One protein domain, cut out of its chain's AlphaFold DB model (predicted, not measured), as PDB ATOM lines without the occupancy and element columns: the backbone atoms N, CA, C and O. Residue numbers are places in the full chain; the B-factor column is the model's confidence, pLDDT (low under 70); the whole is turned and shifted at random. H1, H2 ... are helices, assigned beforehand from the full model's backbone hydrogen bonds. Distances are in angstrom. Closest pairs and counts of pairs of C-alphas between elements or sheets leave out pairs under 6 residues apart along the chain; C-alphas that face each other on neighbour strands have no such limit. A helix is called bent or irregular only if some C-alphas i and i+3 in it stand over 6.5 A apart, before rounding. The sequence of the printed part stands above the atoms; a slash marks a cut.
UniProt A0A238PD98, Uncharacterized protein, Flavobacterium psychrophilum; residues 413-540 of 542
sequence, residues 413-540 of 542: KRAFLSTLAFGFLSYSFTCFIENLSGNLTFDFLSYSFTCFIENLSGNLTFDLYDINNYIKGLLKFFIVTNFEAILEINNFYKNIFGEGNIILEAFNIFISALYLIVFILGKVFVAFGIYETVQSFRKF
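This is residues 413 to 540 of the 542 residues of an uncharacterized protein of Flavobacterium psychrophilum (UniProt A0A238PD98). Two long helices, H5 and H1, lie side by side and run opposite ways along the longest axis; H3 crosses them steeply with its last residues, and H4 runs alongside H5 without clearly touching it. Residues 449 to 469, which hold most of H2 and the first residues of H3, stick out as a loose arch. The printed part has 128 residues, with five named helices, H1 to H5 in chain order, and no named strand: all helix. It is loose, with a radius of gyration of the C-alphas of 17.7 A, and elongated, spanning 61 by 37 by 23 A.

Start at H5, residues 502 to 538: it touches H1, residues 413 to 438, at a shallow tilt of 13 degrees, opposite ways, closest at C-alphas Thr 419 and Gly 529, 4.9 A. H3, residues 464 to 478, touches H1 with residues 474 to 478 alone, at a steep tilt of 59 degrees; the C-alphas of Tyr 427 and Leu 474 come closest, 6.3 A. H3 only just touches H5, with 3 pairs of C-alphas within 8 A, the closest Phe 478 and Val 526 at 6.6 A. H4, residues 484 to 496, is close to H5 but not clearly touching; their closest C-alphas, Ile 486 and Leu 516, are 7.5 A apart. H2, residues 444 to 457, touches no helix and is only just irregular: C-alphas 446 and 449 are 6.8 A apart. Every O i to N i+4 pair is within hydrogen-bond range in H1, H3, H4 and H5; in H2, 5 of 10 are.

Find C-alpha 413 at (-47.581, -37.085, -18.898); from there H1 runs 37.3 A. H2 measures 20.2 A, H3 21.4 A and H4 19.3 A. H5 runs 53.9 A to C-alpha 538 at (-36.947, -45.505, -22.119).

The C-alphas of Gly 500 and Phe 540, the two farthest apart, are 62.0 A from each other. The printed part has no cut, and no link is long. Look for pLDDT under 70 at residues 436 to 465 and 485 to 500.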
ATOM      1  N   LYS A 413     -46.514 -38.093 -18.769       94.00
ATOM      2  CA  LYS A 413     -47.581 -37.085 -18.898       94.00
ATOM      3  C   LYS A 413     -47.372 -35.962 -17.895       94.00
ATOM      4  O   LYS A 413     -47.442 -34.795 -18.265       94.00
ATOM      5  N   ARG A 414     -47.071 -36.327 -16.645       93.81
ATOM      6  CA  ARG A 414     -46.739 -35.371 -15.587       93.81
ATOM      7  C   ARG A 414     -45.493 -34.568 -15.952       93.81
ATOM      8  O   ARG A 414     -45.560 -33.347 -15.929       93.81
ATOM      9  N   ALA A 415     -44.426 -35.238 -16.402       93.69
ATOM     10  CA  ALA A 415     -43.188 -34.579 -16.824       93.69
ATOM     11  C   ALA A 415     -43.437 -33.560 -17.941       93.69
ATOM     12  O   ALA A 415     -43.028 -32.405 -17.839       93.69
ATOM     13  N   PHE A 416     -44.173 -33.964 -18.976       93.69
ATOM     14  CA  PHE A 416     -44.520 -33.107 -20.101       93.69
ATOM     15  C   PHE A 416     -45.381 -31.910 -19.668       93.69
ATOM     16  O   PHE A 416     -45.055 -30.771 -19.991       93.69
ATOM     17  N   LEU A 417     -46.433 -32.143 -18.877       94.50
ATOM     18  CA  LEU A 417     -47.317 -31.076 -18.408       94.50
ATOM     19  C   LEU A 417     -46.593 -30.103 -17.468       94.50
ATOM     20  O   LEU A 417     -46.759 -28.894 -17.601       94.50
ATOM     21  N   SER A 418     -45.752 -30.605 -16.560       92.94
ATOM     22  CA  SER A 418     -44.895 -29.769 -15.715       92.94
ATOM     23  C   SER A 418     -43.919 -28.947 -16.553       92.94
ATOM     24  O   SER A 418     -43.755 -27.763 -16.282       92.94
ATOM     25  N   THR A 419     -43.325 -29.532 -17.598       94.69
ATOM     26  CA  THR A 419     -42.450 -28.809 -18.538       94.69
ATOM     27  C   THR A 419     -43.196 -27.646 -19.184       94.69
ATOM     28  O   THR A 419     -42.704 -26.522 -19.153       94.69
ATOM     29  N   LEU A 420     -44.398 -27.895 -19.718       94.06
ATOM     30  CA  LEU A 420     -45.226 -26.862 -20.339       94.06
ATOM     31  C   LEU A 420     -45.633 -25.773 -19.341       94.06
ATOM     32  O   LEU A 420     -45.514 -24.591 -19.649       94.06
ATOM     33  N   ALA A 421     -46.065 -26.155 -18.139       93.75
ATOM     34  CA  ALA A 421     -46.492 -25.212 -17.111       93.75
ATOM     35  C   ALA A 421     -45.336 -24.320 -16.632       93.75
ATOM     36  O   ALA A 421     -45.480 -23.101 -16.602       93.75
ATOM     37  N   PHE A 422     -44.177 -24.903 -16.301       92.88
ATOM     38  CA  PHE A 422     -43.005 -24.127 -15.889       92.88
ATOM     39  C   PHE A 422     -42.459 -23.275 -17.031       92.88
ATOM     40  O   PHE A 422     -42.148 -22.112 -16.806       92.88
ATOM     41  N   GLY A 423     -42.387 -23.811 -18.253       93.00
ATOM     42  CA  GLY A 423     -41.933 -23.047 -19.412       93.00
ATOM     43  C   GLY A 423     -42.835 -21.850 -19.707       93.00
ATOM     44  O   GLY A 423     -42.333 -20.749 -19.910       93.00
ATOM     45  N   PHE A 424     -44.156 -22.041 -19.632       93.19
ATOM     46  CA  PHE A 424     -45.128 -20.957 -19.740       93.19
ATOM     47  C   PHE A 424     -44.943 -19.922 -18.632       93.19
ATOM     48  O   PHE A 424     -44.757 -18.753 -18.938       93.19
ATOM     49  N   LEU A 425     -44.926 -20.330 -17.357       92.81
ATOM     50  CA  LEU A 425     -44.779 -19.403 -16.230       92.81
ATOM     51  C   LEU A 425     -43.462 -18.622 -16.280       92.81
ATOM     52  O   LEU A 425     -43.464 -17.413 -16.057       92.81
ATOM     53  N   SER A 426     -42.346 -19.287 -16.587       91.69
ATOM     54  CA  SER A 426     -41.044 -18.635 -16.718       91.69
ATOM     55  C   SER A 426     -41.029 -17.641 -17.873       91.69
ATOM     56  O   SER A 426     -40.538 -16.530 -17.690       91.69
ATOM     57  N   TYR A 427     -41.591 -17.998 -19.029       90.38
ATOM     58  CA  TYR A 427     -41.683 -17.086 -20.166       90.38
ATOM     59  C   TYR A 427     -42.603 -15.894 -19.866       90.38
ATOM     60  O   TYR A 427     -42.185 -14.755 -20.048       90.38
ATOM     61  N   SER A 428     -43.790 -16.123 -19.293       89.31
ATOM     62  CA  SER A 428     -44.699 -15.056 -18.847       89.31
ATOM     63  C   SER A 428     -44.017 -14.091 -17.877       89.31
ATOM     64  O   SER A 428     -44.146 -12.878 -18.014       89.31
ATOM     65  N   PHE A 429     -43.267 -14.620 -16.902       87.50
ATOM     66  CA  PHE A 429     -42.545 -13.801 -15.928       87.50
ATOM     67  C   PHE A 429     -41.398 -13.022 -16.579       87.50
ATOM     68  O   PHE A 429     -41.153 -11.872 -16.232       87.50
ATOM     69  N   THR A 430     -40.740 -13.620 -17.570       86.06
ATOM     70  CA  THR A 430     -39.703 -12.969 -18.376       86.06
ATOM     71  C   THR A 430     -40.285 -11.787 -19.162       86.06
ATOM     72  O   THR A 430     -39.770 -10.678 -19.044       86.06
ATOM     73  N   CYS A 431     -41.408 -11.980 -19.865       83.88
ATOM     74  CA  CYS A 431     -42.118 -10.899 -20.561       83.88
ATOM     75  C   CYS A 431     -42.623  -9.814 -19.599       83.88
ATOM     76  O   CYS A 431     -42.607  -8.632 -19.924       83.88
ATOM     77  N   PHE A 432     -43.059 -10.193 -18.395       81.81
ATOM     78  CA  PHE A 432     -43.472  -9.232 -17.374       81.81
ATOM     79  C   PHE A 432     -42.307  -8.346 -16.912       81.81
ATOM     80  O   PHE A 432     -42.465  -7.131 -16.821       81.81
ATOM     81  N   ILE A 433     -41.128  -8.931 -16.667       80.81
ATOM     82  CA  ILE A 433     -39.916  -8.174 -16.323       80.81
ATOM     83  C   ILE A 433     -39.496  -7.255 -17.477       80.81
ATOM     84  O   ILE A 433     -39.132  -6.105 -17.243       80.81
ATOM     85  N   GLU A 434     -39.579  -7.740 -18.715       75.88
ATOM     86  CA  GLU A 434     -39.272  -6.954 -19.912       75.88
ATOM     87  C   GLU A 434     -40.196  -5.730 -20.025       75.88
ATOM     88  O   GLU A 434     -39.721  -4.603 -20.157       75.88
ATOM     89  N   ASN A 435     -41.503  -5.914 -19.821       74.62
ATOM     90  CA  ASN A 435     -42.469  -4.814 -19.803       74.62
ATOM     91  C   ASN A 435     -42.258  -3.840 -18.628       74.62
ATOM     92  O   ASN A 435     -42.431  -2.632 -18.797       74.62
ATOM     93  N   LEU A 436     -41.854  -4.329 -17.446       69.38
ATOM     94  CA  LEU A 436     -41.449  -3.464 -16.327       69.38
ATOM     95  C   LEU A 436     -40.222  -2.620 -16.691       69.38
ATOM     96  O   LEU A 436     -40.152  -1.459 -16.296       69.38
ATOM     97  N   SER A 437     -39.277  -3.188 -17.447       68.31
ATOM     98  CA  SER A 437     -38.066  -2.488 -17.881       68.31
ATOM     99  C   SER A 437     -38.345  -1.408 -18.935       68.31
ATOM    100  O   SER A 437     -37.772  -0.323 -18.857       68.31
ATOM    101  N   GLY A 438     -39.270  -1.665 -19.870       62.19
ATOM    102  CA  GLY A 438     -39.633  -0.728 -20.940       62.19
ATOM    103  C   GLY A 438     -40.424   0.497 -20.466       62.19
ATOM    104  O   GLY A 438     -40.286   1.570 -21.044       62.19
ATOM    105  N   ASN A 439     -41.196   0.369 -19.381       55.56
ATOM    106  CA  ASN A 439     -42.052   1.436 -18.844       55.56
ATOM    107  C   ASN A 439     -41.403   2.273 -17.720       55.56
ATOM    108  O   ASN A 439     -42.075   3.071 -17.070       55.56
ATOM    109  N   LEU A 440     -40.095   2.127 -17.477       52.19
ATOM    110  CA  LEU A 440     -39.357   2.906 -16.469       52.19
ATOM    111  C   LEU A 440     -38.959   4.320 -16.922       52.19
ATOM    112  O   LEU A 440     -38.183   4.994 -16.243       52.19
ATOM    113  N   THR A 441     -39.544   4.831 -18.004       49.12
ATOM    114  CA  THR A 441     -39.631   6.276 -18.232       49.12
ATOM    115  C   THR A 441     -40.703   6.877 -17.309       49.12
ATOM    116  O   THR A 441     -41.837   7.091 -17.710       49.12
ATOM    117  N   PHE A 442     -40.311   7.125 -16.054       43.41
ATOM    118  CA  PHE A 442     -40.807   8.209 -15.190       43.41
ATOM    119  C   PHE A 442     -42.329   8.306 -14.897       43.41
ATOM    120  O   PHE A 442     -42.888   9.373 -15.079       43.41
ATOM    121  N   ASP A 443     -42.993   7.254 -14.383       49.25
ATOM    122  CA  ASP A 443     -44.211   7.404 -13.531       49.25
ATOM    123  C   ASP A 443     -44.601   6.108 -12.764       49.25
ATOM    124  O   ASP A 443     -45.720   5.592 -12.787       49.25
ATOM    125  N   PHE A 444     -43.630   5.517 -12.061       46.16
ATOM    126  CA  PHE A 444     -43.680   4.099 -11.670       46.16
ATOM    127  C   PHE A 444     -44.488   3.745 -10.399       46.16
ATOM    128  O   PHE A 444     -44.783   2.569 -10.179       46.16
ATOM    129  N   LEU A 445     -44.893   4.706  -9.558       43.41
ATOM    130  CA  LEU A 445     -45.597   4.399  -8.293       43.41
ATOM    131  C   LEU A 445     -47.124   4.568  -8.340       43.41
ATOM    132  O   LEU A 445     -47.807   4.025  -7.477       43.41
ATOM    133  N   SER A 446     -47.674   5.235  -9.360       49.16
ATOM    134  CA  SER A 446     -49.130   5.395  -9.521       49.16
ATOM    135  C   SER A 446     -49.738   4.469 -10.581       49.16
ATOM    136  O   SER A 446     -50.955   4.303 -10.602       49.16
ATOM    137  N   TYR A 447     -48.930   3.876 -11.467       45.75
ATOM    138  CA  TYR A 447     -49.443   3.195 -12.665       45.75
ATOM    139  C   TYR A 447     -49.358   1.660 -12.598       45.75
ATOM    140  O   TYR A 447     -50.229   0.971 -13.119       45.75
ATOM    141  N   SER A 448     -48.366   1.090 -11.904       49.50
ATOM    142  CA  SER A 448     -48.137  -0.368 -11.909       49.50
ATOM    143  C   SER A 448     -49.166  -1.165 -11.094       49.50
ATOM    144  O   SER A 448     -49.513  -2.282 -11.476       49.50
ATOM    145  N   PHE A 449     -49.721  -0.586 -10.024       44.22
ATOM    146  CA  PHE A 449     -50.790  -1.227  -9.245       44.22
ATOM    147  C   PHE A 449     -52.174  -1.033  -9.890       44.22
ATOM    148  O   PHE A 449     -53.010  -1.934  -9.859       44.22
ATOM    149  N   THR A 450     -52.385   0.109 -10.544       46.62
ATOM    150  CA  THR A 450     -53.639   0.460 -11.225       46.62
ATOM    151  C   THR A 450     -53.790  -0.313 -12.533       46.62
ATOM    152  O   THR A 450     -54.856  -0.853 -12.781       46.62
ATOM    153  N   CYS A 451     -52.715  -0.529 -13.297       47.50
ATOM    154  CA  CYS A 451     -52.770  -1.284 -14.554       47.50
ATOM    155  C   CYS A 451     -52.923  -2.806 -14.342       47.50
ATOM    156  O   CYS A 451     -53.482  -3.493 -15.195       47.50
ATOM    157  N   PHE A 452     -52.497  -3.360 -13.198       47.59
ATOM    158  CA  PHE A 452     -52.778  -4.764 -12.857       47.59
ATOM    159  C   PHE A 452     -54.243  -4.970 -12.430       47.59
ATOM    160  O   PHE A 452     -54.844  -5.984 -12.778       47.59
ATOM    161  N   ILE A 453     -54.841  -3.994 -11.731       49.62
ATOM    162  CA  ILE A 453     -56.262  -4.014 -11.348       49.62
ATOM    163  C   ILE A 453     -57.173  -3.651 -12.540       49.62
ATOM    164  O   ILE A 453     -58.208  -4.288 -12.712       49.62
ATOM    165  N   GLU A 454     -56.781  -2.716 -13.412       44.78
ATOM    166  CA  GLU A 454     -57.542  -2.309 -14.609       44.78
ATOM    167  C   GLU A 454     -57.481  -3.341 -15.746       44.78
ATOM    168  O   GLU A 454     -58.482  -3.558 -16.430       44.78
ATOM    169  N   ASN A 455     -56.381  -4.091 -15.888       45.03
ATOM    170  CA  ASN A 455     -56.349  -5.257 -16.785       45.03
ATOM    171  C   ASN A 455     -57.216  -6.427 -16.288       45.03
ATOM    172  O   ASN A 455     -57.588  -7.292 -17.077       45.03
ATOM    173  N   LEU A 456     -57.576  -6.459 -15.004       45.25
ATOM    174  CA  LEU A 456     -58.531  -7.426 -14.456       45.25
ATOM    175  C   LEU A 456     -59.980  -6.907 -14.466       45.25
ATOM    176  O   LEU A 456     -60.898  -7.725 -14.419       45.25
ATOM    177  N   SER A 457     -60.205  -5.588 -14.554       44.12
ATOM    178  CA  SER A 457     -61.536  -4.970 -14.422       44.12
ATOM    179  C   SER A 457     -62.216  -4.531 -15.729       44.12
ATOM    180  O   SER A 457     -63.363  -4.094 -15.685       44.12
ATOM    181  N   GLY A 458     -61.613  -4.780 -16.895       40.16
ATOM    182  CA  GLY A 458     -62.363  -4.907 -18.151       40.16
ATOM    183  C   GLY A 458     -62.221  -3.739 -19.121       40.16
ATOM    184  O   GLY A 458     -63.014  -2.807 -19.113       40.16
ATOM    185  N   ASN A 459     -61.237  -3.846 -20.014       43.72
ATOM    186  CA  ASN A 459     -61.365  -3.583 -21.455       43.72
ATOM    187  C   ASN A 459     -60.021  -3.899 -22.122       43.72
ATOM    188  O   ASN A 459     -59.287  -3.023 -22.566       43.72
ATOM    189  N   LEU A 460     -59.683  -5.187 -22.164       42.03
ATOM    190  CA  LEU A 460     -58.545  -5.680 -22.927       42.03
ATOM    191  C   LEU A 460     -58.989  -5.910 -24.370       42.03
ATOM    192  O   LEU A 460     -59.481  -6.985 -24.716       42.03
ATOM    193  N   THR A 461     -58.786  -4.923 -25.237       43.22
ATOM    194  CA  THR A 461     -58.601  -5.222 -26.660       43.22
ATOM    195  C   THR A 461     -57.201  -5.807 -26.812       43.22
ATOM    196  O   THR A 461     -56.260  -5.098 -27.156       43.22
ATOM    197  N   PHE A 462     -57.034  -7.088 -26.475       47.72
ATOM    198  CA  PHE A 462     -55.848  -7.831 -26.888       47.72
ATOM    199  C   PHE A 462     -55.851  -7.873 -28.414       47.72
ATOM    200  O   PHE A 462     -56.703  -8.541 -29.007       47.72
ATOM    201  N   ASP A 463     -54.930  -7.160 -29.056       62.16
ATOM    202  CA  ASP A 463     -54.749  -7.306 -30.492       62.16
ATOM    203  C   ASP A 463     -54.247  -8.734 -30.775       62.16
ATOM    204  O   ASP A 463     -53.334  -9.250 -30.120       62.16
ATOM    205  N   LEU A 464     -54.859  -9.412 -31.748       57.94
ATOM    206  CA  LEU A 464     -54.483 -10.772 -32.158       57.94
ATOM    207  C   LEU A 464     -53.011 -10.842 -32.597       57.94
ATOM    208  O   LEU A 464     -52.381 -11.901 -32.503       57.94
ATOM    209  N   TYR A 465     -52.459  -9.713 -33.055       65.25
ATOM    210  CA  TYR A 465     -51.049  -9.567 -33.398       65.25
ATOM    211  C   TYR A 465     -50.119  -9.825 -32.197       65.25
ATOM    212  O   TYR A 465     -49.146 -10.578 -32.324       65.25
ATOM    213  N   ASP A 466     -50.460  -9.306 -31.016       74.44
ATOM    214  CA  ASP A 466     -49.649  -9.442 -29.800       74.44
ATOM    215  C   ASP A 466     -49.690 -10.867 -29.246       74.44
ATOM    216  O   ASP A 466     -48.666 -11.415 -28.829       74.44
ATOM    217  N   ILE A 467     -50.849 -11.525 -29.343       77.75
ATOM    218  CA  ILE A 467     -50.995 -12.938 -28.970       77.75
ATOM    219  C   ILE A 467     -50.118 -13.823 -29.866       77.75
ATOM    220  O   ILE A 467     -49.442 -14.729 -29.373       77.75
ATOM    221  N   ASN A 468     -50.086 -13.569 -31.177       81.25
ATOM    222  CA  ASN A 468     -49.282 -14.369 -32.103       81.25
ATOM    223  C   ASN A 468     -47.776 -14.211 -31.832       81.25
ATOM    224  O   ASN A 468     -47.032 -15.194 -31.854       81.25
ATOM    225  N   ASN A 469     -47.320 -12.992 -31.528       80.94
ATOM    226  CA  ASN A 469     -45.927 -12.740 -31.155       80.94
ATOM    227  C   ASN A 469     -45.566 -13.393 -29.818       80.94
ATOM    228  O   ASN A 469     -44.531 -14.058 -29.725       80.94
ATOM    229  N   TYR A 470     -46.454 -13.304 -28.825       83.31
ATOM    230  CA  TYR A 470     -46.291 -13.984 -27.544       83.31
ATOM    231  C   TYR A 470     -46.175 -15.505 -27.715       83.31
ATOM    232  O   TYR A 470     -45.232 -16.111 -27.208       83.31
ATOM    233  N   ILE A 471     -47.078 -16.129 -28.482       85.94
ATOM    234  CA  ILE A 471     -47.054 -17.577 -28.743       85.94
ATOM    235  C   ILE A 471     -45.777 -17.979 -29.494       85.94
ATOM    236  O   ILE A 471     -45.146 -18.974 -29.134       85.94
ATOM    237  N   LYS A 472     -45.355 -17.215 -30.511       89.00
ATOM    238  CA  LYS A 472     -44.096 -17.475 -31.231       89.00
ATOM    239  C   LYS A 472     -42.892 -17.423 -30.296       89.00
ATOM    240  O   LYS A 472     -42.037 -18.309 -30.363       89.00
ATOM    241  N   GLY A 473     -42.819 -16.414 -29.432       86.25
ATOM    242  CA  GLY A 473     -41.745 -16.287 -28.453       86.25
ATOM    243  C   GLY A 473     -41.769 -17.408 -27.412       86.25
ATOM    244  O   GLY A 473     -40.730 -18.007 -27.144       86.25
ATOM    245  N   LEU A 474     -42.953 -17.807 -26.938       88.25
ATOM    246  CA  LEU A 474     -43.128 -18.950 -26.040       88.25
ATOM    247  C   LEU A 474     -42.642 -20.263 -26.681       88.25
ATOM    248  O   LEU A 474     -41.919 -21.036 -26.054       88.25
ATOM    249  N   LEU A 475     -42.988 -20.521 -27.946       90.94
ATOM    250  CA  LEU A 475     -42.509 -21.705 -28.670       90.94
ATOM    251  C   LEU A 475     -40.985 -21.687 -28.837       90.94
ATOM    252  O   LEU A 475     -40.332 -22.706 -28.606       90.94
ATOM    253  N   LYS A 476     -40.398 -20.527 -29.166       88.88
ATOM    254  CA  LYS A 476     -38.936 -20.350 -29.182       88.88
ATOM    255  C   LYS A 476     -38.323 -20.578 -27.797       88.88
ATOM    256  O   LYS A 476     -37.238 -21.147 -27.700       88.88
ATOM    257  N   PHE A 477     -39.008 -20.189 -26.723       88.00
ATOM    258  CA  PHE A 477     -38.544 -20.410 -25.356       88.00
ATOM    259  C   PHE A 477     -38.427 -21.903 -25.022       88.00
ATOM    260  O   PHE A 477     -37.428 -22.310 -24.428       88.00
ATOM    261  N   PHE A 478     -39.360 -22.741 -25.480       91.31
ATOM    262  CA  PHE A 478     -39.269 -24.198 -25.308       91.31
ATOM    263  C   PHE A 478     -38.108 -24.851 -26.074       91.31
ATOM    264  O   PHE A 478     -37.668 -25.943 -25.709       91.31
ATOM    265  N   ILE A 479     -37.561 -24.185 -27.095       91.44
ATOM    266  CA  ILE A 479     -36.333 -24.626 -27.762       91.44
ATOM    267  C   ILE A 479     -35.157 -24.312 -26.833       91.44
ATOM    268  O   ILE A 479     -34.696 -23.173 -26.740       91.44
ATOM    269  N   VAL A 480     -34.665 -25.332 -26.129       85.38
ATOM    270  CA  VAL A 480     -33.614 -25.206 -25.099       85.38
ATOM    271  C   VAL A 480     -32.364 -24.485 -25.620       85.38
ATOM    272  O   VAL A 480     -31.733 -23.753 -24.870       85.38
ATOM    273  N   THR A 481     -32.036 -24.641 -26.904       84.62
ATOM    274  CA  THR A 481     -30.853 -24.041 -27.539       84.62
ATOM    275  C   THR A 481     -31.042 -22.597 -28.003       84.62
ATOM    276  O   THR A 481     -30.062 -21.964 -28.387       84.62
ATOM    277  N   ASN A 482     -32.263 -22.056 -27.989       83.31
ATOM    278  CA  ASN A 482     -32.495 -20.682 -28.413       83.31
ATOM    279  C   ASN A 482     -32.195 -19.701 -27.266       83.31
ATOM    280  O   ASN A 482     -33.014 -19.528 -26.357       83.31
ATOM    281  N   PHE A 483     -31.021 -19.074 -27.348       80.75
ATOM    282  CA  PHE A 483     -30.540 -18.013 -26.460       80.75
ATOM    283  C   PHE A 483     -30.440 -16.649 -27.171       80.75
ATOM    284  O   PHE A 483     -29.861 -15.723 -26.608       80.75
ATOM    285  N   GLU A 484     -30.992 -16.499 -28.384       73.31
ATOM    286  CA  GLU A 484     -30.895 -15.250 -29.168       73.31
ATOM    287  C   GLU A 484     -31.463 -14.045 -28.403       73.31
ATOM    288  O   GLU A 484     -30.851 -12.981 -28.400       73.31
ATOM    289  N   ALA A 485     -32.540 -14.245 -27.636       64.31
ATOM    290  CA  ALA A 485     -33.131 -13.216 -26.776       64.31
ATOM    291  C   ALA A 485     -32.145 -12.636 -25.737       64.31
ATOM    292  O   ALA A 485     -32.218 -11.458 -25.404       64.31
ATOM    293  N   ILE A 486     -31.173 -13.423 -25.253       62.16
ATOM    294  CA  ILE A 486     -30.136 -12.928 -24.325       62.16
ATOM    295  C   ILE A 486     -29.175 -11.966 -25.043       62.16
ATOM    296  O   ILE A 486     -28.712 -10.986 -24.457       62.16
ATOM    297  N   LEU A 487     -28.855 -12.242 -26.310       59.25
ATOM    298  CA  LEU A 487     -27.914 -11.435 -27.094       59.25
ATOM    299  C   LEU A 487     -28.505 -10.068 -27.455       59.25
ATOM    300  O   LEU A 487     -27.792  -9.065 -27.413       59.25
ATOM    301  N   GLU A 488     -29.801 -10.015 -27.756       64.19
ATOM    302  CA  GLU A 488     -30.511  -8.764 -28.045       64.19
ATOM    303  C   GLU A 488     -30.580  -7.852 -26.811       64.19
ATOM    304  O   GLU A 488     -30.359  -6.645 -26.915       64.19
ATOM    305  N   ILE A 489     -30.746  -8.436 -25.625       60.06
ATOM    306  CA  ILE A 489     -30.786  -7.711 -24.349       60.06
ATOM    307  C   ILE A 489     -29.436  -7.090 -23.984       60.06
ATOM    308  O   ILE A 489     -29.382  -5.930 -23.575       60.06
ATOM    309  N   ASN A 490     -28.329  -7.808 -24.195       59.25
ATOM    310  CA  ASN A 490     -26.992  -7.238 -23.993       59.25
ATOM    311  C   ASN A 490     -26.747  -6.006 -24.879       59.25
ATOM    312  O   ASN A 490     -26.089  -5.058 -24.449       59.25
ATOM    313  N   ASN A 491     -27.292  -5.997 -26.100       61.41
ATOM    314  CA  ASN A 491     -27.186  -4.858 -27.012       61.41
ATOM    315  C   ASN A 491     -28.124  -3.706 -26.621       61.41
ATOM    316  O   ASN A 491     -27.727  -2.546 -26.720       61.41
ATOM    317  N   PHE A 492     -29.333  -4.011 -26.139       62.25
ATOM    318  CA  PHE A 492     -30.291  -3.018 -25.648       62.25
ATOM    319  C   PHE A 492     -29.734  -2.237 -24.454       62.25
ATOM    320  O   PHE A 492     -29.702  -1.008 -24.476       62.25
ATOM    321  N   TYR A 493     -29.192  -2.937 -23.455       59.00
ATOM    322  CA  TYR A 493     -28.629  -2.280 -22.281       59.00
ATOM    323  C   TYR A 493     -27.391  -1.451 -22.620       59.00
ATOM    324  O   TYR A 493     -27.279  -0.327 -22.145       59.00
ATOM    325  N   LYS A 494     -26.524  -1.922 -23.528       61.81
ATOM    326  CA  LYS A 494     -25.352  -1.159 -23.991       61.81
ATOM    327  C   LYS A 494     -25.714   0.199 -24.613       61.81
ATOM    328  O   LYS A 494     -24.907   1.119 -24.533       61.81
ATOM    329  N   ASN A 495     -26.913   0.331 -25.185       60.75
ATOM    330  CA  ASN A 495     -27.403   1.571 -25.793       60.75
ATOM    331  C   ASN A 495     -28.142   2.501 -24.810       60.75
ATOM    332  O   ASN A 495     -28.324   3.673 -25.127       60.75
ATOM    333  N   ILE A 496     -28.560   2.012 -23.634       59.38
ATOM    334  CA  ILE A 496     -29.318   2.792 -22.633       59.38
ATOM    335  C   ILE A 496     -28.413   3.489 -21.607       59.38
ATOM    336  O   ILE A 496     -28.836   4.473 -21.004       59.38
ATOM    337  N   PHE A 497     -27.158   3.054 -21.436       56.38
ATOM    338  CA  PHE A 497     -26.179   3.709 -20.552       56.38
ATOM    339  C   PHE A 497     -25.623   5.025 -21.143       56.38
ATOM    340  O   PHE A 497     -24.418   5.186 -21.322       56.38
ATOM    341  N   GLY A 498     -26.507   5.975 -21.458       58.38
ATOM    342  CA  GLY A 498     -26.156   7.387 -21.592       58.38
ATOM    343  C   GLY A 498     -26.035   8.020 -20.203       58.38
ATOM    344  O   GLY A 498     -26.918   7.848 -19.364       58.38
ATOM    345  N   GLU A 499     -24.923   8.709 -19.951       54.97
ATOM    346  CA  GLU A 499     -24.523   9.279 -18.657       54.97
ATOM    347  C   GLU A 499     -25.646  10.104 -17.991       54.97
ATOM    348  O   GLU A 499     -26.130  11.074 -18.574       54.97
ATOM    349  N   GLY A 500     -26.046   9.777 -16.748       58.53
ATOM    350  CA  GLY A 500     -26.873  10.725 -15.987       58.53
ATOM    351  C   GLY A 500     -27.477  10.335 -14.633       58.53
ATOM    352  O   GLY A 500     -27.735  11.243 -13.846       58.53
ATOM    353  N   ASN A 501     -27.729   9.060 -14.295       72.25
ATOM    354  CA  ASN A 501     -28.396   8.751 -13.014       72.25
ATOM    355  C   ASN A 501     -28.042   7.375 -12.417       72.25
ATOM    356  O   ASN A 501     -28.622   6.354 -12.779       72.25
ATOM    357  N   ILE A 502     -27.143   7.382 -11.428       76.19
ATOM    358  CA  ILE A 502     -26.575   6.191 -10.765       76.19
ATOM    359  C   ILE A 502     -27.653   5.277 -10.145       76.19
ATOM    360  O   ILE A 502     -27.510   4.056 -10.148       76.19
ATOM    361  N   ILE A 503     -28.748   5.836  -9.610       76.50
ATOM    362  CA  ILE A 503     -29.806   5.034  -8.963       76.50
ATOM    363  C   ILE A 503     -30.613   4.253 -10.009       76.50
ATOM    364  O   ILE A 503     -30.890   3.068  -9.823       76.50
ATOM    365  N   LEU A 504     -30.965   4.909 -11.117       73.69
ATOM    366  CA  LEU A 504     -31.687   4.282 -12.225       73.69
ATOM    367  C   LEU A 504     -30.815   3.217 -12.904       73.69
ATOM    368  O   LEU A 504     -31.291   2.138 -13.249       73.69
ATOM    369  N   GLU A 505     -29.518   3.501 -13.013       74.81
ATOM    370  CA  GLU A 505     -28.504   2.589 -13.524       74.81
ATOM    371  C   GLU A 505     -28.420   1.299 -12.690       74.81
ATOM    372  O   GLU A 505     -28.552   0.196 -13.223       74.81
ATOM    373  N   ALA A 506     -28.298   1.428 -11.365       79.00
ATOM    374  CA  ALA A 506     -28.249   0.289 -10.451       79.00
ATOM    375  C   ALA A 506     -29.540  -0.549 -10.481       79.00
ATOM    376  O   ALA A 506     -29.483  -1.782 -10.452       79.00
ATOM    377  N   PHE A 507     -30.707   0.099 -10.571       79.12
ATOM    378  CA  PHE A 507     -31.987  -0.599 -10.670       79.12
ATOM    379  C   PHE A 507     -32.127  -1.365 -11.993       79.12
ATOM    380  O   PHE A 507     -32.515  -2.534 -11.987       79.12
ATOM    381  N   ASN A 508     -31.733  -0.761 -13.116       75.62
ATOM    382  CA  ASN A 508     -31.736  -1.421 -14.421       75.62
ATOM    383  C   ASN A 508     -30.795  -2.631 -14.453       75.62
ATOM    384  O   ASN A 508     -31.171  -3.678 -14.980       75.62
ATOM    385  N   ILE A 509     -29.616  -2.538 -13.829       81.31
ATOM    386  CA  ILE A 509     -28.698  -3.678 -13.669       81.31
ATOM    387  C   ILE A 509     -29.367  -4.804 -12.870       81.31
ATOM    388  O   ILE A 509     -29.294  -5.968 -13.268       81.31
ATOM    389  N   PHE A 510     -30.052  -4.477 -11.772       83.31
ATOM    390  CA  PHE A 510     -30.763  -5.468 -10.965       83.31
ATOM    391  C   PHE A 510     -31.886  -6.163 -11.750       83.31
ATOM    392  O   PHE A 510     -31.971  -7.390 -11.734       83.31
ATOM    393  N   ILE A 511     -32.711  -5.403 -12.477       81.44
ATOM    394  CA  ILE A 511     -33.791  -5.943 -13.320       81.44
ATOM    395  C   ILE A 511     -33.229  -6.822 -14.445       81.44
ATOM    396  O   ILE A 511     -33.745  -7.916 -14.673       81.44
ATOM    397  N   SER A 512     -32.127  -6.410 -15.077       80.00
ATOM    398  CA  SER A 512     -31.417  -7.205 -16.092       80.00
ATOM    399  C   SER A 512     -30.914  -8.531 -15.524       80.00
ATOM    400  O   SER A 512     -31.085  -9.592 -16.125       80.00
ATOM    401  N   ALA A 513     -30.301  -8.485 -14.337       85.62
ATOM    402  CA  ALA A 513     -29.816  -9.675 -13.654       85.62
ATOM    403  C   ALA A 513     -30.978 -10.606 -13.284       85.62
ATOM    404  O   ALA A 513     -30.884 -11.816 -13.489       85.62
ATOM    405  N   LEU A 514     -32.093 -10.054 -12.796       85.81
ATOM    406  CA  LEU A 514     -33.296 -10.816 -12.475       85.81
ATOM    407  C   LEU A 514     -33.900 -11.476 -13.722       85.81
ATOM    408  O   LEU A 514     -34.195 -12.670 -13.677       85.81
ATOM    409  N   TYR A 515     -34.024 -10.736 -14.831       85.94
ATOM    410  CA  TYR A 515     -34.451 -11.263 -16.130       85.94
ATOM    411  C   TYR A 515     -33.596 -12.470 -16.526       85.94
ATOM    412  O   TYR A 515     -34.119 -13.551 -16.801       85.94
ATOM    413  N   LEU A 516     -32.269 -12.308 -16.498       86.38
ATOM    414  CA  LEU A 516     -31.332 -13.347 -16.911       86.38
ATOM    415  C   LEU A 516     -31.433 -14.586 -16.012       86.38
ATOM    416  O   LEU A 516     -31.454 -15.711 -16.510       86.38
ATOM    417  N   ILE A 517     -31.538 -14.389 -14.696       89.62
ATOM    418  CA  ILE A 517     -31.699 -15.474 -13.722       89.62
ATOM    419  C   ILE A 517     -32.985 -16.256 -14.000       89.62
ATOM    420  O   ILE A 517     -32.943 -17.483 -14.081       89.62
ATOM    421  N   VAL A 518     -34.117 -15.570 -14.178       89.44
ATOM    422  CA  VAL A 518     -35.409 -16.207 -14.478       89.44
ATOM    423  C   VAL A 518     -35.340 -16.967 -15.795       89.44
ATOM    424  O   VAL A 518     -35.761 -18.124 -15.848       89.44
ATOM    425  N   PHE A 519     -34.794 -16.346 -16.841       88.69
ATOM    426  CA  PHE A 519     -34.685 -16.950 -18.163       88.69
ATOM    427  C   PHE A 519     -33.843 -18.231 -18.118       88.69
ATOM    428  O   PHE A 519     -34.289 -19.286 -18.578       88.69
ATOM    429  N   ILE A 520     -32.649 -18.170 -17.514       90.75
ATOM    430  CA  ILE A 520     -31.748 -19.323 -17.382       90.75
ATOM    431  C   ILE A 520     -32.409 -20.426 -16.555       90.75
ATOM    432  O   ILE A 520     -32.405 -21.583 -16.978       90.75
ATOM    433  N   LEU A 521     -33.003 -20.092 -15.405       90.88
ATOM    434  CA  LEU A 521     -33.701 -21.077 -14.579       90.88
ATOM    435  C   LEU A 521     -34.837 -21.735 -15.364       90.88
ATOM    436  O   LEU A 521     -34.908 -22.961 -15.404       90.88
ATOM    437  N   GLY A 522     -35.669 -20.951 -16.051       91.44
ATOM    438  CA  GLY A 522     -36.749 -21.471 -16.884       91.44
ATOM    439  C   GLY A 522     -36.248 -22.434 -17.963       91.44
ATOM    440  O   GLY A 522     -36.791 -23.530 -18.104       91.44
ATOM    441  N   LYS A 523     -35.149 -22.103 -18.656       92.25
ATOM    442  CA  LYS A 523     -34.501 -23.006 -19.625       92.25
ATOM    443  C   LYS A 523     -33.999 -24.299 -18.977       92.25
ATOM    444  O   LYS A 523     -34.195 -25.372 -19.547       92.25
ATOM    445  N   VAL A 524     -33.397 -24.224 -17.787       92.44
ATOM    446  CA  VAL A 524     -32.955 -25.406 -17.022       92.44
ATOM    447  C   VAL A 524     -34.143 -26.300 -16.659       92.44
ATOM    448  O   VAL A 524     -34.063 -27.513 -16.843       92.44
ATOM    449  N   PHE A 525     -35.261 -25.726 -16.203       91.75
ATOM    450  CA  PHE A 525     -36.480 -26.483 -15.900       91.75
ATOM    451  C   PHE A 525     -37.081 -27.139 -17.147       91.75
ATOM    452  O   PHE A 525     -37.469 -28.306 -17.081       91.75
ATOM    453  N   VAL A 526     -37.111 -26.436 -18.285       92.56
ATOM    454  CA  VAL A 526     -37.568 -27.009 -19.561       92.56
ATOM    455  C   VAL A 526     -36.676 -28.182 -19.977       92.56
ATOM    456  O   VAL A 526     -37.180 -29.260 -20.288       92.56
ATOM    457  N   ALA A 527     -35.353 -28.010 -19.928       93.81
ATOM    458  CA  ALA A 527     -34.399 -29.065 -20.267       93.81
ATOM    459  C   ALA A 527     -34.532 -30.288 -19.344       93.81
ATOM    460  O   ALA A 527     -34.560 -31.425 -19.817       93.81
ATOM    461  N   PHE A 528     -34.657 -30.059 -18.033       92.31
ATOM    462  CA  PHE A 528     -34.881 -31.111 -17.042       92.31
ATOM    463  C   PHE A 528     -36.189 -31.866 -17.304       92.31
ATOM    464  O   PHE A 528     -36.207 -33.095 -17.311       92.31
ATOM    465  N   GLY A 529     -37.271 -31.142 -17.580       91.12
ATOM    466  CA  GLY A 529     -38.569 -31.723 -17.891       91.12
ATOM    467  C   GLY A 529     -38.553 -32.597 -19.151       91.12
ATOM    468  O   GLY A 529     -39.005 -33.742 -19.102       91.12
ATOM    469  N   ILE A 530     -37.928 -32.126 -20.239       91.88
ATOM    470  CA  ILE A 530     -37.715 -32.915 -21.466       91.88
ATOM    471  C   ILE A 530     -36.913 -34.186 -21.163       91.88
ATOM    472  O   ILE A 530     -37.283 -35.277 -21.607       91.88
ATOM    473  N   TYR A 531     -35.828 -34.067 -20.395       92.62
ATOM    474  CA  TYR A 531     -35.018 -35.213 -19.985       92.62
ATOM    475  C   TYR A 531     -35.852 -36.259 -19.224       92.62
ATOM    476  O   TYR A 531     -35.799 -37.446 -19.554       92.62
ATOM    477  N   GLU A 532     -36.667 -35.830 -18.262       91.00
ATOM    478  CA  GLU A 532     -37.555 -36.704 -17.489       91.00
ATOM    479  C   GLU A 532     -38.637 -37.366 -18.361       91.00
ATOM    480  O   GLU A 532     -38.947 -38.550 -18.185       91.00
ATOM    481  N   THR A 533     -39.176 -36.649 -19.353       91.69
ATOM    482  CA  THR A 533     -40.087 -37.224 -20.352       91.69
ATOM    483  C   THR A 533     -39.395 -38.337 -21.144       91.69
ATOM    484  O   THR A 533     -39.939 -39.436 -21.257       91.69
ATOM    485  N   VAL A 534     -38.175 -38.104 -21.640       89.56
ATOM    486  CA  VAL A 534     -37.400 -39.109 -22.391       89.56
ATOM    487  C   VAL A 534     -37.076 -40.328 -21.526       89.56
ATOM    488  O   VAL A 534     -37.242 -41.462 -21.981       89.56
ATOM    489  N   GLN A 535     -36.651 -40.124 -20.277       86.12
ATOM    490  CA  GLN A 535     -36.390 -41.220 -19.338       86.12
ATOM    491  C   GLN A 535     -37.643 -42.068 -19.094       86.12
ATOM    492  O   GLN A 535     -37.574 -43.295 -19.144       86.12
ATOM    493  N   SER A 536     -38.801 -41.422 -18.948       85.62
ATOM    494  CA  SER A 536     -40.084 -42.107 -18.768       85.62
ATOM    495  C   SER A 536     -40.479 -42.975 -19.967       85.62
ATOM    496  O   SER A 536     -41.191 -43.962 -19.784       85.62
ATOM    497  N   PHE A 537     -40.021 -42.650 -21.183       85.44
ATOM    498  CA  PHE A 537     -40.231 -43.475 -22.380       85.44
ATOM    499  C   PHE A 537     -39.225 -44.621 -22.516       85.44
ATOM    500  O   PHE A 537     -39.572 -45.672 -23.057       85.44
ATOM    501  N   ARG A 538     -37.993 -44.470 -22.008       80.69
ATOM    502  CA  ARG A 538     -36.947 -45.505 -22.119       80.69
ATOM    503  C   ARG A 538     -37.342 -46.840 -21.488       80.69
ATOM    504  O   ARG A 538     -36.841 -47.867 -21.934       80.69
ATOM    505  N   LYS A 539     -38.270 -46.849 -20.525       72.62
ATOM    506  CA  LYS A 539     -38.797 -48.085 -19.919       72.62
ATOM    507  C   LYS A 539     -39.534 -49.007 -20.900       72.62
ATOM    508  O   LYS A 539     -39.666 -50.186 -20.610       72.62
ATOM    509  N   PHE A 540     -39.987 -48.486 -22.045       76.69
ATOM    510  CA  PHE A 540     -40.702 -49.248 -23.077       76.69
ATOM    511  C   PHE A 540     -39.816 -49.685 -24.250       76.69
ATOM    512  O   PHE A 540     -40.308 -50.332 -25.172       76.69
TER     513      PHE A 540